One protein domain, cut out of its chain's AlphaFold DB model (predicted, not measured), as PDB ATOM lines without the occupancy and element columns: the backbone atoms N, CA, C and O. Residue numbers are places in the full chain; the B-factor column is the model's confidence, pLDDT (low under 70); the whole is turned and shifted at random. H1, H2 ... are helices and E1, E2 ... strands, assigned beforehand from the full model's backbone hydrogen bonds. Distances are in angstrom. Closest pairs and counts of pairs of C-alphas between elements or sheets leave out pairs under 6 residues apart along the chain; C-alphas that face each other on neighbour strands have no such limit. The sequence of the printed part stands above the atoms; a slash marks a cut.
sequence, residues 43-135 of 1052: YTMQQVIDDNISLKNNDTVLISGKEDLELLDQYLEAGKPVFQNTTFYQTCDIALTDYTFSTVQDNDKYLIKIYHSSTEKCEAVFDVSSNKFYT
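This is residues 43 to 135 of the 1052 residues of an uncharacterized protein of Roseburia sp. CAG:380 (UniProt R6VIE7). What does the model look like? Two separate lobes stand at the ends of a rod: one is a strongly twisted antiparallel sheet of four strands with neither named helix on it, the other a small lobe in which helices H1 and H2 pack together next to a parallel pair of strands, E1 and E2. The single strand of chain from 91 to 98 joins them. What is it built of? The printed part has 93 residues with two named helices and six named strands, H1 E1 H2 E2 E3 E4 E5 E6 along the chain, and its class is mixed, helices and strands; the larger sheet has the order E3 E4 E5 E6. It is extended, with a radius of gyration of the C-alphas of 19.2 A and spans of 54 by 25 by 20 A.

Where is the larger sheet? E3 is residues 99 to 106, 21.5 A long, from C-alpha 99 at (36.080, 27.362, -19.350), and E4 is residues 109 to 116, 22.1 A long. E5 is residues 121 to 127, 17.7 A long, and E6 residues 132 to 134, ending with C-alpha 134 at (45.976, 38.642, -25.365). Where are the other elements? H1 is residues 45 to 50, from C-alpha 45 at (25.569, 15.201, -0.737), and H2 is residues 66 to 77, 17.0 A long. E1 is residues 60 to 63 and E2 residues 87 to 90.

How do the four strands pair? E3 to E6 form a meander, each strand the antiparallel neighbour of the one before, with hairpins E3 and E4, E4 and E5, E5 and E6. Within hydrogen-bond range are N 102 and O 113 at 2.9 A, N 114 and O 124 at 2.8 A, and N 134 and O 125 at 2.8 A. What stands in the other lobe? E1, H2 and E2 make a strand-helix-strand unit, two parallel neighbour strands with a helix between, its crossover right-handed; N 89 and O 61 are 2.8 A apart. H1 and H2 touch at a steep tilt of 59 degrees, the same way, their closest C-alphas those of Met 45 and Asp 68, 5.3 A apart; in both helices each O i to N i+4 pair is within hydrogen-bond range. Residues 43 to 44 pair with residues 61 to 62 of E1, parallel.

How far does it reach? The two C-alphas farthest apart, those of Asp 51 and Asn 107, are 56.4 A apart. Is it unbroken? The printed part has no cut, and no link is long; E2 and E3 are apart, with a short link of 8 residues. Where is confidence low? The mean pLDDT of the printed part is 84.3, and residues 103 to 110 and 128 to 131 are under 70.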
ATOM      1  N   TYR A  43      24.500   7.666   0.001       90.88
ATOM      2  CA  TYR A  43      23.827   8.964   0.020       90.88
ATOM      3  C   TYR A  43      24.288   9.824  -1.167       90.88
ATOM      4  O   TYR A  43      25.361   9.584  -1.719       90.88
ATOM      5  N   THR A  44      23.525  10.844  -1.553       93.69
ATOM      6  CA  THR A  44      24.065  12.013  -2.281       93.69
ATOM      7  C   THR A  44      24.393  13.129  -1.291       93.69
ATOM      8  O   THR A  44      23.829  13.143  -0.194       93.69
ATOM      9  N   MET A  45      25.252  14.090  -1.649       94.12
ATOM     10  CA  MET A  45      25.569  15.201  -0.737       94.12
ATOM     11  C   MET A  45      24.331  16.032  -0.372       94.12
ATOM     12  O   MET A  45      24.166  16.390   0.792       94.12
ATOM     13  N   GLN A  46      23.390  16.219  -1.307       92.44
ATOM     14  CA  GLN A  46      22.094  16.841  -1.005       92.44
ATOM     15  C   GLN A  46      21.340  16.117   0.127       92.44
ATOM     16  O   GLN A  46      20.817  16.776   1.013       92.44
ATOM     17  N   GLN A  47      21.320  14.777   0.154       91.88
ATOM     18  CA  GLN A  47      20.681  14.028   1.248       91.88
ATOM     19  C   GLN A  47      21.438  14.176   2.572       91.88
ATOM     20  O   GLN A  47      20.815  14.256   3.625       91.88
ATOM     21  N   VAL A  48      22.774  14.227   2.530       93.19
ATOM     22  CA  VAL A  48      23.602  14.431   3.731       93.19
ATOM     23  C   VAL A  48      23.277  15.773   4.399       93.19
ATOM     24  O   VAL A  48      23.211  15.840   5.627       93.19
ATOM     25  N   ILE A  49      23.017  16.816   3.606       93.25
ATOM     26  CA  ILE A  49      22.623  18.141   4.096       93.25
ATOM     27  C   ILE A  49      21.131  18.192   4.479       93.25
ATOM     28  O   ILE A  49      20.826  18.538   5.620       93.25
ATOM     29  N   ASP A  50      20.215  17.798   3.586       93.06
ATOM     30  CA  ASP A  50      18.756  17.895   3.789       93.06
ATOM     31  C   ASP A  50      18.263  17.063   4.988       93.06
ATOM     32  O   ASP A  50      17.496  17.557   5.815       93.06
ATOM     33  N   ASP A  51      18.728  15.813   5.112       93.00
ATOM     34  CA  ASP A  51      18.379  14.913   6.222       93.00
ATOM     35  C   ASP A  51      19.325  15.091   7.439       93.00
ATOM     36  O   ASP A  51      19.223  14.353   8.423       93.00
ATOM     37  N   ASN A  52      20.249  16.069   7.397       90.31
ATOM     38  CA  ASN A  52      21.239  16.389   8.439       90.31
ATOM     39  C   ASN A  52      22.052  15.162   8.919       90.31
ATOM     40  O   ASN A  52      22.246  14.933  10.118       90.31
ATOM     41  N   ILE A  53      22.518  14.344   7.975       89.38
ATOM     42  CA  ILE A  53      23.150  13.048   8.241       89.38
ATOM     43  C   ILE A  53      24.574  13.251   8.771       89.38
ATOM     44  O   ILE A  53      25.427  13.805   8.085       89.38
ATOM     45  N   SER A  54      24.869  12.738   9.966       89.94
ATOM     46  CA  SER A  54      26.257  12.543  10.407       89.94
ATOM     47  C   SER A  54      26.833  11.292   9.741       89.94
ATOM     48  O   SER A  54      26.420  10.175  10.075       89.94
ATOM     49  N   LEU A  55      27.773  11.485   8.811       88.94
ATOM     50  CA  LEU A  55      28.483  10.411   8.108       88.94
ATOM     51  C   LEU A  55      29.282   9.527   9.077       88.94
ATOM     52  O   LEU A  55      29.694   9.974  10.149       88.94
ATOM     53  N   LYS A  56      29.507   8.261   8.708       87.56
ATOM     54  CA  LYS A  56      30.245   7.279   9.518       87.56
ATOM     55  C   LYS A  56      31.285   6.521   8.691       87.56
ATOM     56  O   LYS A  56      31.239   6.472   7.459       87.56
ATOM     57  N   ASN A  57      32.199   5.851   9.393       84.19
ATOM     58  CA  ASN A  57      33.113   4.876   8.797       84.19
ATOM     59  C   ASN A  57      32.349   3.822   7.971       84.19
ATOM     60  O   ASN A  57      31.432   3.175   8.481       84.19
ATOM     61  N   ASN A  58      32.816   3.580   6.743       85.31
ATOM     62  CA  ASN A  58      32.262   2.687   5.713       85.31
ATOM     63  C   ASN A  58      31.010   3.183   4.968       85.31
ATOM     64  O   ASN A  58      30.556   2.482   4.056       85.31
ATOM     65  N   ASP A  59      30.476   4.368   5.280       88.81
ATOM     66  CA  ASP A  59      29.451   4.997   4.438       88.81
ATOM     67  C   ASP A  59      30.027   5.413   3.075       88.81
ATOM     68  O   ASP A  59      31.243   5.447   2.845       88.81
ATOM     69  N   THR A  60      29.148   5.696   2.116       93.12
ATOM     70  CA  THR A  60      29.544   6.202   0.801       93.12
ATOM     71  C   THR A  60      28.651   7.335   0.344       93.12
ATOM     72  O   THR A  60      27.428   7.264   0.455       93.12
ATOM     73  N   VAL A  61      29.274   8.370  -0.204       92.56
ATOM     74  CA  VAL A  61      28.586   9.545  -0.724       92.56
ATOM     75  C   VAL A  61      28.891   9.686  -2.208       92.56
ATOM     76  O   VAL A  61      30.041   9.590  -2.629       92.56
ATOM     77  N   LEU A  62      27.851   9.849  -3.016       92.00
ATOM     78  CA  LEU A  62      27.953   9.975  -4.465       92.00
ATOM     79  C   LEU A  62      28.199  11.436  -4.842       92.00
ATOM     80  O   LEU A  62      27.387  12.294  -4.502       92.00
ATOM     81  N   ILE A  63      29.274  11.686  -5.590       94.75
ATOM     82  CA  ILE A  63      29.619  13.000  -6.145       94.75
ATOM     83  C   ILE A  63      29.341  12.981  -7.654       94.75
ATOM     84  O   ILE A  63      29.841  12.116  -8.380       94.75
ATOM     85  N   SER A  64      28.486  13.889  -8.126       91.00
ATOM     86  CA  SER A  64      27.865  13.829  -9.462       91.00
ATOM     87  C   SER A  64      27.770  15.187 -10.177       91.00
ATOM     88  O   SER A  64      27.206  15.259 -11.271       91.00
ATOM     89  N   GLY A  65      28.300  16.255  -9.577       87.88
ATOM     90  CA  GLY A  65      28.265  17.625 -10.094       87.88
ATOM     91  C   GLY A  65      29.180  18.553  -9.293       87.88
ATOM     92  O   GLY A  65      29.834  18.109  -8.348       87.88
ATOM     93  N   LYS A  66      29.223  19.838  -9.665       92.06
ATOM     94  CA  LYS A  66      29.966  20.861  -8.907       92.06
ATOM     95  C   LYS A  66      29.280  21.116  -7.561       92.06
ATOM     96  O   LYS A  66      29.937  21.226  -6.535       92.06
ATOM     97  N   GLU A  67      27.954  21.109  -7.579       93.62
ATOM     98  CA  GLU A  67      27.082  21.368  -6.440       93.62
ATOM     99  C   GLU A  67      27.290  20.339  -5.313       93.62
ATOM    100  O   GLU A  67      27.308  20.705  -4.144       93.62
ATOM    101  N   ASP A  68      27.535  19.059  -5.637       96.50
ATOM    102  CA  ASP A  68      27.875  18.046  -4.621       96.50
ATOM    103  C   ASP A  68      29.211  18.366  -3.912       96.50
ATOM    104  O   ASP A  68      29.365  18.055  -2.734       96.50
ATOM    105  N   LEU A  69      30.177  18.986  -4.600       94.38
ATOM    106  CA  LEU A  69      31.469  19.375  -4.018       94.38
ATOM    107  C   LEU A  69      31.349  20.638  -3.151       94.38
ATOM    108  O   LEU A  69      31.928  20.695  -2.072       94.38
ATOM    109  N   GLU A  70      30.545  21.612  -3.580       93.00
ATOM    110  CA  GLU A  70      30.223  22.815  -2.794       93.00
ATOM    111  C   GLU A  70      29.489  22.449  -1.488       93.00
ATOM    112  O   GLU A  70      29.783  22.992  -0.423       93.00
ATOM    113  N   LEU A  71      28.588  21.458  -1.533       95.19
ATOM    114  CA  LEU A  71      27.929  20.910  -0.341       95.19
ATOM    115  C   LEU A  71      28.889  20.114   0.567       95.19
ATOM    116  O   LEU A  71      28.636  20.014   1.769       95.19
ATOM    117  N   LEU A  72      29.965  19.522   0.027       94.06
ATOM    118  CA  LEU A  72      30.989  18.826   0.821       94.06
ATOM    119  C   LEU A  72      31.844  19.825   1.610       94.06
ATOM    120  O   LEU A  72      32.073  19.617   2.800       94.06
ATOM    121  N   ASP A  73      32.242  20.924   0.976       90.75
ATOM    122  CA  ASP A  73      32.933  22.032   1.641       90.75
ATOM    123  C   ASP A  73      32.057  22.632   2.760       90.75
ATOM    124  O   ASP A  73      32.466  22.716   3.918       90.75
ATOM    125  N   GLN A  74      30.774  22.886   2.462       91.44
ATOM    126  CA  GLN A  74      29.791  23.333   3.455       91.44
ATOM    127  C   GLN A  74      29.599  22.337   4.618       91.44
ATOM    128  O   GLN A  74      29.341  22.756   5.749       91.44
ATOM    129  N   TYR A  75      29.701  21.026   4.375       93.06
ATOM    130  CA  TYR A  75      29.625  20.012   5.431       93.06
ATOM    131  C   TYR A  75      30.835  20.101   6.375       93.06
ATOM    132  O   TYR A  75      30.645  20.058   7.593       93.06
ATOM    133  N   LEU A  76      32.048  20.258   5.833       86.44
ATOM    134  CA  LEU A  76      33.279  20.403   6.618       86.44
ATOM    135  C   LEU A  76      33.258  21.688   7.455       86.44
ATOM    136  O   LEU A  76      33.407  21.617   8.672       86.44
ATOM    137  N   GLU A  77      32.969  22.837   6.838       86.94
ATOM    138  CA  GLU A  77      32.933  24.141   7.522       86.94
ATOM    139  C   GLU A  77      31.758  24.304   8.506       86.94
ATOM    140  O   GLU A  77      31.776  25.173   9.376       86.94
ATOM    141  N   ALA A  78      30.767  23.408   8.469       85.44
ATOM    142  CA  ALA A  78      29.788  23.247   9.548       85.44
ATOM    143  C   ALA A  78      30.345  22.490  10.781       85.44
ATOM    144  O   ALA A  78      29.574  22.115  11.670       85.44
ATOM    145  N   GLY A  79      31.655  22.217  10.832       82.12
ATOM    146  CA  GLY A  79      32.332  21.482  11.903       82.12
ATOM    147  C   GLY A  79      31.966  19.995  11.968       82.12
ATOM    148  O   GLY A  79      32.135  19.362  13.014       82.12
ATOM    149  N   LYS A  80      31.404  19.420  10.894       84.56
ATOM    150  CA  LYS A  80      30.941  18.025  10.889       84.56
ATOM    151  C   LYS A  80      32.086  17.086  10.490       84.56
ATOM    152  O   LYS A  80      32.675  17.266   9.426       84.56
ATOM    153  N   PRO A  81      32.381  16.038  11.280       78.81
ATOM    154  CA  PRO A  81      33.477  15.134  10.964       78.81
ATOM    155  C   PRO A  81      33.185  14.296   9.714       78.81
ATOM    156  O   PRO A  81      32.078  13.778   9.515       78.81
ATOM    157  N   VAL A  82      34.234  14.122   8.917       83.88
ATOM    158  CA  VAL A  82      34.411  13.020   7.967       83.88
ATOM    159  C   VAL A  82      35.357  12.006   8.622       83.88
ATOM    160  O   VAL A  82      36.201  12.386   9.431       83.88
ATOM    161  N   PHE A  83      35.203  10.717   8.320       83.12
ATOM    162  CA  PHE A  83      36.053   9.656   8.866       83.12
ATOM    163  C   PHE A  83      36.826   8.949   7.744       83.12
ATOM    164  O   PHE A  83      36.298   8.792   6.644       83.12
ATOM    165  N   GLN A  84      38.034   8.459   8.045       78.69
ATOM    166  CA  GLN A  84      38.987   7.892   7.073       78.69
ATOM    167  C   GLN A  84      38.370   6.818   6.156       78.69
ATOM    168  O   GLN A  84      38.626   6.803   4.955       78.69
ATOM    169  N   ASN A  85      37.474   5.969   6.683       82.75
ATOM    170  CA  ASN A  85      36.810   4.918   5.899       82.75
ATOM    171  C   ASN A  85      35.485   5.365   5.239       82.75
ATOM    172  O   ASN A  85      34.705   4.516   4.805       82.75
ATOM    173  N   THR A  86      35.169   6.661   5.189       88.38
ATOM    174  CA  THR A  86      34.030   7.212   4.435       88.38
ATOM    175  C   THR A  86      34.455   7.473   2.985       88.38
ATOM    176  O   THR A  86      35.361   8.265   2.732       88.38
ATOM    177  N   THR A  87      33.802   6.816   2.016       91.31
ATOM    178  CA  THR A  87      34.159   6.932   0.587       91.31
ATOM    179  C   THR A  87      33.316   7.987  -0.134       91.31
ATOM    180  O   THR A  87      32.098   7.846  -0.229       91.31
ATOM    181  N   PHE A  88      33.952   8.985  -0.736       94.25
ATOM    182  CA  PHE A  88      33.340   9.920  -1.679       94.25
ATOM    183  C   PHE A  88      33.601   9.399  -3.091       94.25
ATOM    184  O   PHE A  88      34.748   9.251  -3.499       94.25
ATOM    185  N   TYR A  89      32.543   9.026  -3.810       90.50
ATOM    186  CA  TYR A  89      32.633   8.222  -5.027       90.50
ATOM    187  C   TYR A  89      32.103   8.996  -6.235       90.50
ATOM    188  O   TYR A  89      30.901   9.271  -6.334       90.50
ATOM    189  N   GLN A  90      32.996   9.338  -7.163       91.50
ATOM    190  CA  GLN A  90      32.666  10.147  -8.331       91.50
ATOM    191  C   GLN A  90      31.923   9.324  -9.399       91.50
ATOM    192  O   GLN A  90      32.324   8.215  -9.777       91.50
ATOM    193  N   THR A  91      30.803   9.863  -9.892       89.75
ATOM    194  CA  THR A  91      29.885   9.139 -10.791       89.75
ATOM    195  C   THR A  91      29.968   9.563 -12.262       89.75
ATOM    196  O   THR A  91      29.506   8.811 -13.130       89.75
ATOM    197  N   CYS A  92      30.572  10.717 -12.559       84.62
ATOM    198  CA  CYS A  92      30.813  11.227 -13.911       84.62
ATOM    199  C   CYS A  92      31.970  12.239 -13.958       84.62
ATOM    200  O   CYS A  92      32.471  12.671 -12.922       84.62
ATOM    201  N   ASP A  93      32.355  12.659 -15.167       90.31
ATOM    202  CA  ASP A  93      33.214  13.832 -15.360       90.31
ATOM    203  C   ASP A  93      32.524  15.095 -14.805       90.31
ATOM    204  O   ASP A  93      31.317  15.275 -15.005       90.31
ATOM    205  N   ILE A  94      33.281  15.966 -14.140       88.50
ATOM    206  CA  ILE A  94      32.809  17.225 -13.548       88.50
ATOM    207  C   ILE A  94      33.563  18.387 -14.205       88.50
ATOM    208  O   ILE A  94      34.781  18.337 -14.380       88.50
ATOM    209  N   ALA A  95      32.843  19.447 -14.564       88.81
ATOM    210  CA  ALA A  95      33.432  20.729 -14.937       88.81
ATOM    211  C   ALA A  95      33.119  21.722 -13.819       88.81
ATOM    212  O   ALA A  95      31.948  21.935 -13.504       88.81
ATOM    213  N   LEU A  96      34.152  22.295 -13.203       87.25
ATOM    214  CA  LEU A  96      33.975  23.265 -12.120       87.25
ATOM    215  C   LEU A  96      33.561  24.634 -12.665       87.25
ATOM    216  O   LEU A  96      32.895  25.400 -11.970       87.25
ATOM    217  N   THR A  97      33.945  24.948 -13.908       84.12
ATOM    218  CA  THR A  97      33.715  26.255 -14.529       84.12
ATOM    219  C   THR A  97      33.400  26.127 -16.022       84.12
ATOM    220  O   THR A  97      33.597  25.082 -16.643       84.12
ATOM    221  N   ASP A  98      32.886  27.203 -16.620       83.81
ATOM    222  CA  ASP A  98      32.442  27.231 -18.021       83.81
ATOM    223  C   ASP A  98      33.603  27.435 -19.028       83.81
ATOM    224  O   ASP A  98      33.383  27.793 -20.192       83.81
ATOM    225  N   TYR A  99      34.844  27.208 -18.583       82.19
ATOM    226  CA  TYR A  99      36.080  27.362 -19.350       82.19
ATOM    227  C   TYR A  99      36.848  26.044 -19.469       82.19
ATOM    228  O   TYR A  99      36.879  25.230 -18.553       82.19
ATOM    229  N   THR A 100      37.494  25.861 -20.617       82.00
ATOM    230  CA  THR A 100      38.510  24.831 -20.865       82.00
ATOM    231  C   THR A 100      39.788  25.519 -21.313       82.00
ATOM    232  O   THR A 100      39.758  26.570 -21.961       82.00
ATOM    233  N   PHE A 101      40.919  24.934 -20.952       80.81
ATOM    234  CA  PHE A 101      42.239  25.527 -21.107       80.81
ATOM    235  C   PHE A 101      43.052  24.630 -22.044       80.81
ATOM    236  O   PHE A 101      42.891  23.416 -22.032       80.81
ATOM    237  N   SER A 102      43.920  25.194 -22.884       76.69
ATOM    238  CA  SER A 102      44.934  24.388 -23.574       76.69
ATOM    239  C   SER A 102      46.284  25.076 -23.538       76.69
ATOM    240  O   SER A 102      46.425  26.191 -24.054       76.69
ATOM    241  N   THR A 103      47.278  24.385 -22.995       68.44
ATOM    242  CA  THR A 103      48.686  24.743 -23.136       68.44
ATOM    243  C   THR A 103      49.107  24.623 -24.603       68.44
ATOM    244  O   THR A 103      48.789  23.656 -25.297       68.44
ATOM    245  N   VAL A 104      49.806  25.639 -25.101       68.38
ATOM    246  CA  VAL A 104      50.473  25.635 -26.405       68.38
ATOM    247  C   VAL A 104      51.821  26.319 -26.242       68.38
ATOM    248  O   VAL A 104      51.903  27.409 -25.681       68.38
ATOM    249  N   GLN A 105      52.864  25.678 -26.753       60.78
ATOM    250  CA  GLN A 105      54.199  26.247 -26.870       60.78
ATOM    251  C   GLN A 105      54.375  26.752 -28.308       60.78
ATOM    252  O   GLN A 105      54.136  25.995 -29.252       60.78
ATOM    253  N   ASP A 106      54.723  28.025 -28.479       54.91
ATOM    254  CA  ASP A 106      54.883  28.673 -29.787       54.91
ATOM    255  C   ASP A 106      56.005  29.719 -29.713       54.91
ATOM    256  O   ASP A 106      55.900  30.678 -28.952       54.91
ATOM    257  N   ASN A 107      57.088  29.513 -30.474       48.12
ATOM    258  CA  ASN A 107      58.300  30.355 -30.499       48.12
ATOM    259  C   ASN A 107      58.773  30.753 -29.085       48.12
ATOM    260  O   ASN A 107      58.739  31.923 -28.704       48.12
ATOM    261  N   ASP A 108      59.117  29.737 -28.288       54.84
ATOM    262  CA  ASP A 108      59.588  29.809 -26.894       54.84
ATOM    263  C   ASP A 108      58.608  30.424 -25.873       54.84
ATOM    264  O   ASP A 108      58.843  30.374 -24.664       54.84
ATOM    265  N   LYS A 109      57.440  30.907 -26.315       59.72
ATOM    266  CA  LYS A 109      56.353  31.321 -25.427       59.72
ATOM    267  C   LYS A 109      55.456  30.153 -25.047       59.72
ATOM    268  O   LYS A 109      54.970  29.404 -25.894       59.72
ATOM    269  N   TYR A 110      55.147  30.075 -23.757       67.62
ATOM    270  CA  TYR A 110      54.096  29.217 -23.223       67.62
ATOM    271  C   TYR A 110      52.798  30.008 -23.082       67.62
ATOM    272  O   TYR A 110      52.692  30.920 -22.257       67.62
ATOM    273  N   LEU A 111      51.814  29.627 -23.890       77.31
ATOM    274  CA  LEU A 111      50.524  30.285 -24.019       77.31
ATOM    275  C   LEU A 111      49.414  29.354 -23.522       77.31
ATOM    276  O   LEU A 111      49.309  28.209 -23.966       77.31
ATOM    277  N   ILE A 112      48.550  29.842 -22.634       78.50
ATOM    278  CA  ILE A 112      47.353  29.119 -22.190       78.50
ATOM    279  C   ILE A 112      46.144  29.722 -22.888       78.50
ATOM    280  O   ILE A 112      45.729  30.847 -22.611       78.50
ATOM    281  N   LYS A 113      45.578  28.967 -23.826       85.56
ATOM    282  CA  LYS A 113      44.416  29.389 -24.611       85.56
ATOM    283  C   LYS A 113      43.157  29.035 -23.834       85.56
ATOM    284  O   LYS A 113      42.912  27.864 -23.555       85.56
ATOM    285  N   ILE A 114      42.385  30.054 -23.478       86.50
ATOM    286  CA  ILE A 114      41.161  29.940 -22.690       86.50
ATOM    287  C   ILE A 114      39.988  29.887 -23.664       86.50
ATOM    288  O   ILE A 114      39.772  30.815 -24.450       86.50
ATOM    289  N   TYR A 115      39.228  28.795 -23.627       85.06
ATOM    290  CA  TYR A 115      38.042  28.581 -24.448       85.06
ATOM    291  C   TYR A 115      36.796  28.528 -23.575       85.06
ATOM    292  O   TYR A 115      36.766  27.811 -22.579       85.06
ATOM    293  N   HIS A 116      35.727  29.210 -23.980       85.06
ATOM    294  CA  HIS A 116      34.433  29.021 -23.331       85.06
ATOM    295  C   HIS A 116      33.805  27.700 -23.812       85.06
ATOM    296  O   HIS A 116      33.539  27.490 -25.004       85.06
ATOM    297  N   SER A 117      33.571  26.791 -22.866       80.12
ATOM    298  CA  SER A 117      33.170  25.396 -23.081       80.12
ATOM    299  C   SER A 117      31.866  25.249 -23.875       80.12
ATOM    300  O   SER A 117      31.685  24.283 -24.623       80.12
ATOM    301  N   SER A 118      30.965  26.232 -23.776       78.75
ATOM    302  CA  SER A 118      29.680  26.233 -24.482       78.75
ATOM    303  C   SER A 118      29.785  26.595 -25.978       78.75
ATOM    304  O   SER A 118      28.948  26.163 -26.783       78.75
ATOM    305  N   THR A 119      30.808  27.363 -26.377       82.12
ATOM    306  CA  THR A 119      30.925  27.973 -27.716       82.12
ATOM    307  C   THR A 119      31.981  27.324 -28.617       82.12
ATOM    308  O   THR A 119      31.909  27.494 -29.837       82.12
ATOM    309  N   GLU A 120      32.944  26.578 -28.055       80.94
ATOM    310  CA  GLU A 120      34.200  26.181 -28.726       80.94
ATOM    311  C   GLU A 120      35.020  27.420 -29.232       80.94
ATOM    312  O   GLU A 120      35.849  27.281 -30.138       80.94
ATOM    313  N   LYS A 121      34.793  28.638 -28.686       85.50
ATOM    314  CA  LYS A 121      35.514  29.893 -29.018       85.50
ATOM    315  C   LYS A 121      36.635  30.156 -28.007       85.50
ATOM    316  O   LYS A 121      36.423  30.004 -26.811       85.50
ATOM    317  N   CYS A 122      37.800  30.588 -28.498       88.38
ATOM    318  CA  CYS A 122      38.853  31.159 -27.656       88.38
ATOM    319  C   CYS A 122      38.432  32.573 -27.226       88.38
ATOM    320  O   CYS A 122      38.091  33.410 -28.073       88.38
ATOM    321  N   GLU A 123      38.374  32.810 -25.920       88.75
ATOM    322  CA  GLU A 123      38.028  34.106 -25.334       88.75
ATOM    323  C   GLU A 123      39.283  34.941 -25.053       88.75
ATOM    324  O   GLU A 123      39.260  36.142 -25.306       88.75
ATOM    325  N   ALA A 124      40.382  34.299 -24.639       89.81
ATOM    326  CA  ALA A 124      41.689  34.928 -24.455       89.81
ATOM    327  C   ALA A 124      42.845  33.923 -24.579       89.81
ATOM    328  O   ALA A 124      42.662  32.712 -24.433       89.81
ATOM    329  N   VAL A 125      44.051  34.446 -24.786       87.06
ATOM    330  CA  VAL A 125      45.320  33.715 -24.714       87.06
ATOM    331  C   VAL A 125      46.167  34.334 -23.605       87.06
ATOM    332  O   VAL A 125      46.561  35.491 -23.704       87.06
ATOM    333  N   PHE A 126      46.425  33.594 -22.531       81.00
ATOM    334  CA  PHE A 126      47.293  34.034 -21.439       81.00
ATOM    335  C   PHE A 126      48.753  33.714 -21.771       81.00
ATOM    336  O   PHE A 126      49.118  32.544 -21.886       81.00
ATOM    337  N   ASP A 127      49.582  34.743 -21.922       77.50
ATOM    338  CA  ASP A 127      51.033  34.593 -22.031       77.50
ATOM    339  C   ASP A 127      51.618  34.480 -20.621       77.50
ATOM    340  O   ASP A 127      51.609  35.436 -19.836       77.50
ATOM    341  N   VAL A 128      52.134  33.294 -20.293       65.50
ATOM    342  CA  VAL A 128      52.683  33.033 -18.961       65.50
ATOM    343  C   VAL A 128      53.959  33.855 -18.727       65.50
ATOM    344  O   VAL A 128      54.222  34.231 -17.588       65.50
ATOM    345  N   SER A 129      54.715  34.224 -19.768       65.50
ATOM    346  CA  SER A 129      55.931  35.038 -19.603       65.50
ATOM    347  C   SER A 129      55.601  36.465 -19.141       65.50
ATOM    348  O   SER A 129      56.036  36.884 -18.071       65.50
ATOM    349  N   SER A 130      54.747  37.174 -19.881       67.12
ATOM    350  CA  SER A 130      54.372  38.572 -19.612       67.12
ATOM    351  C   SER A 130      53.256  38.752 -18.570       67.12
ATOM    352  O   SER A 130      52.977  39.883 -18.173       67.12
ATOM    353  N   ASN A 131      52.636  37.659 -18.104       67.69
ATOM    354  CA  ASN A 131      51.523  37.649 -17.142       67.69
ATOM    355  C   ASN A 131      50.303  38.467 -17.609       67.69
ATOM    356  O   ASN A 131      49.683  39.196 -16.832       67.69
ATOM    357  N   LYS A 132      49.977  38.363 -18.901       78.38
ATOM    358  CA  LYS A 132      48.938  39.160 -19.563       78.38
ATOM    359  C   LYS A 132      48.049  38.296 -20.451       78.38
ATOM    360  O   LYS A 132      48.493  37.308 -21.036       78.38
ATOM    361  N   PHE A 133      46.788  38.699 -20.573       86.19
ATOM    362  CA  PHE A 133      45.864  38.149 -21.559       86.19
ATOM    363  C   PHE A 133      46.008  38.894 -22.888       86.19
ATOM    364  O   PHE A 133      46.170  40.112 -22.914       86.19
ATOM    365  N   TYR A 134      45.895  38.161 -23.990       88.75
ATOM    366  CA  TYR A 134      45.976  38.642 -25.365       88.75
ATOM    367  C   TYR A 134      44.787  38.122 -26.177       88.75
ATOM    368  O   TYR A 134      44.174  37.112 -25.822       88.75
ATOM    369  N   THR A 135      44.440  38.804 -27.270       89.44
ATOM    370  CA  THR A 135      43.291  38.409 -28.109       89.44
ATOM    371  C   THR A 135      43.529  37.145 -28.932       89.44
ATOM    372  O   THR A 135      42.572  36.530 -29.406       89.44
TER     373      THR A 135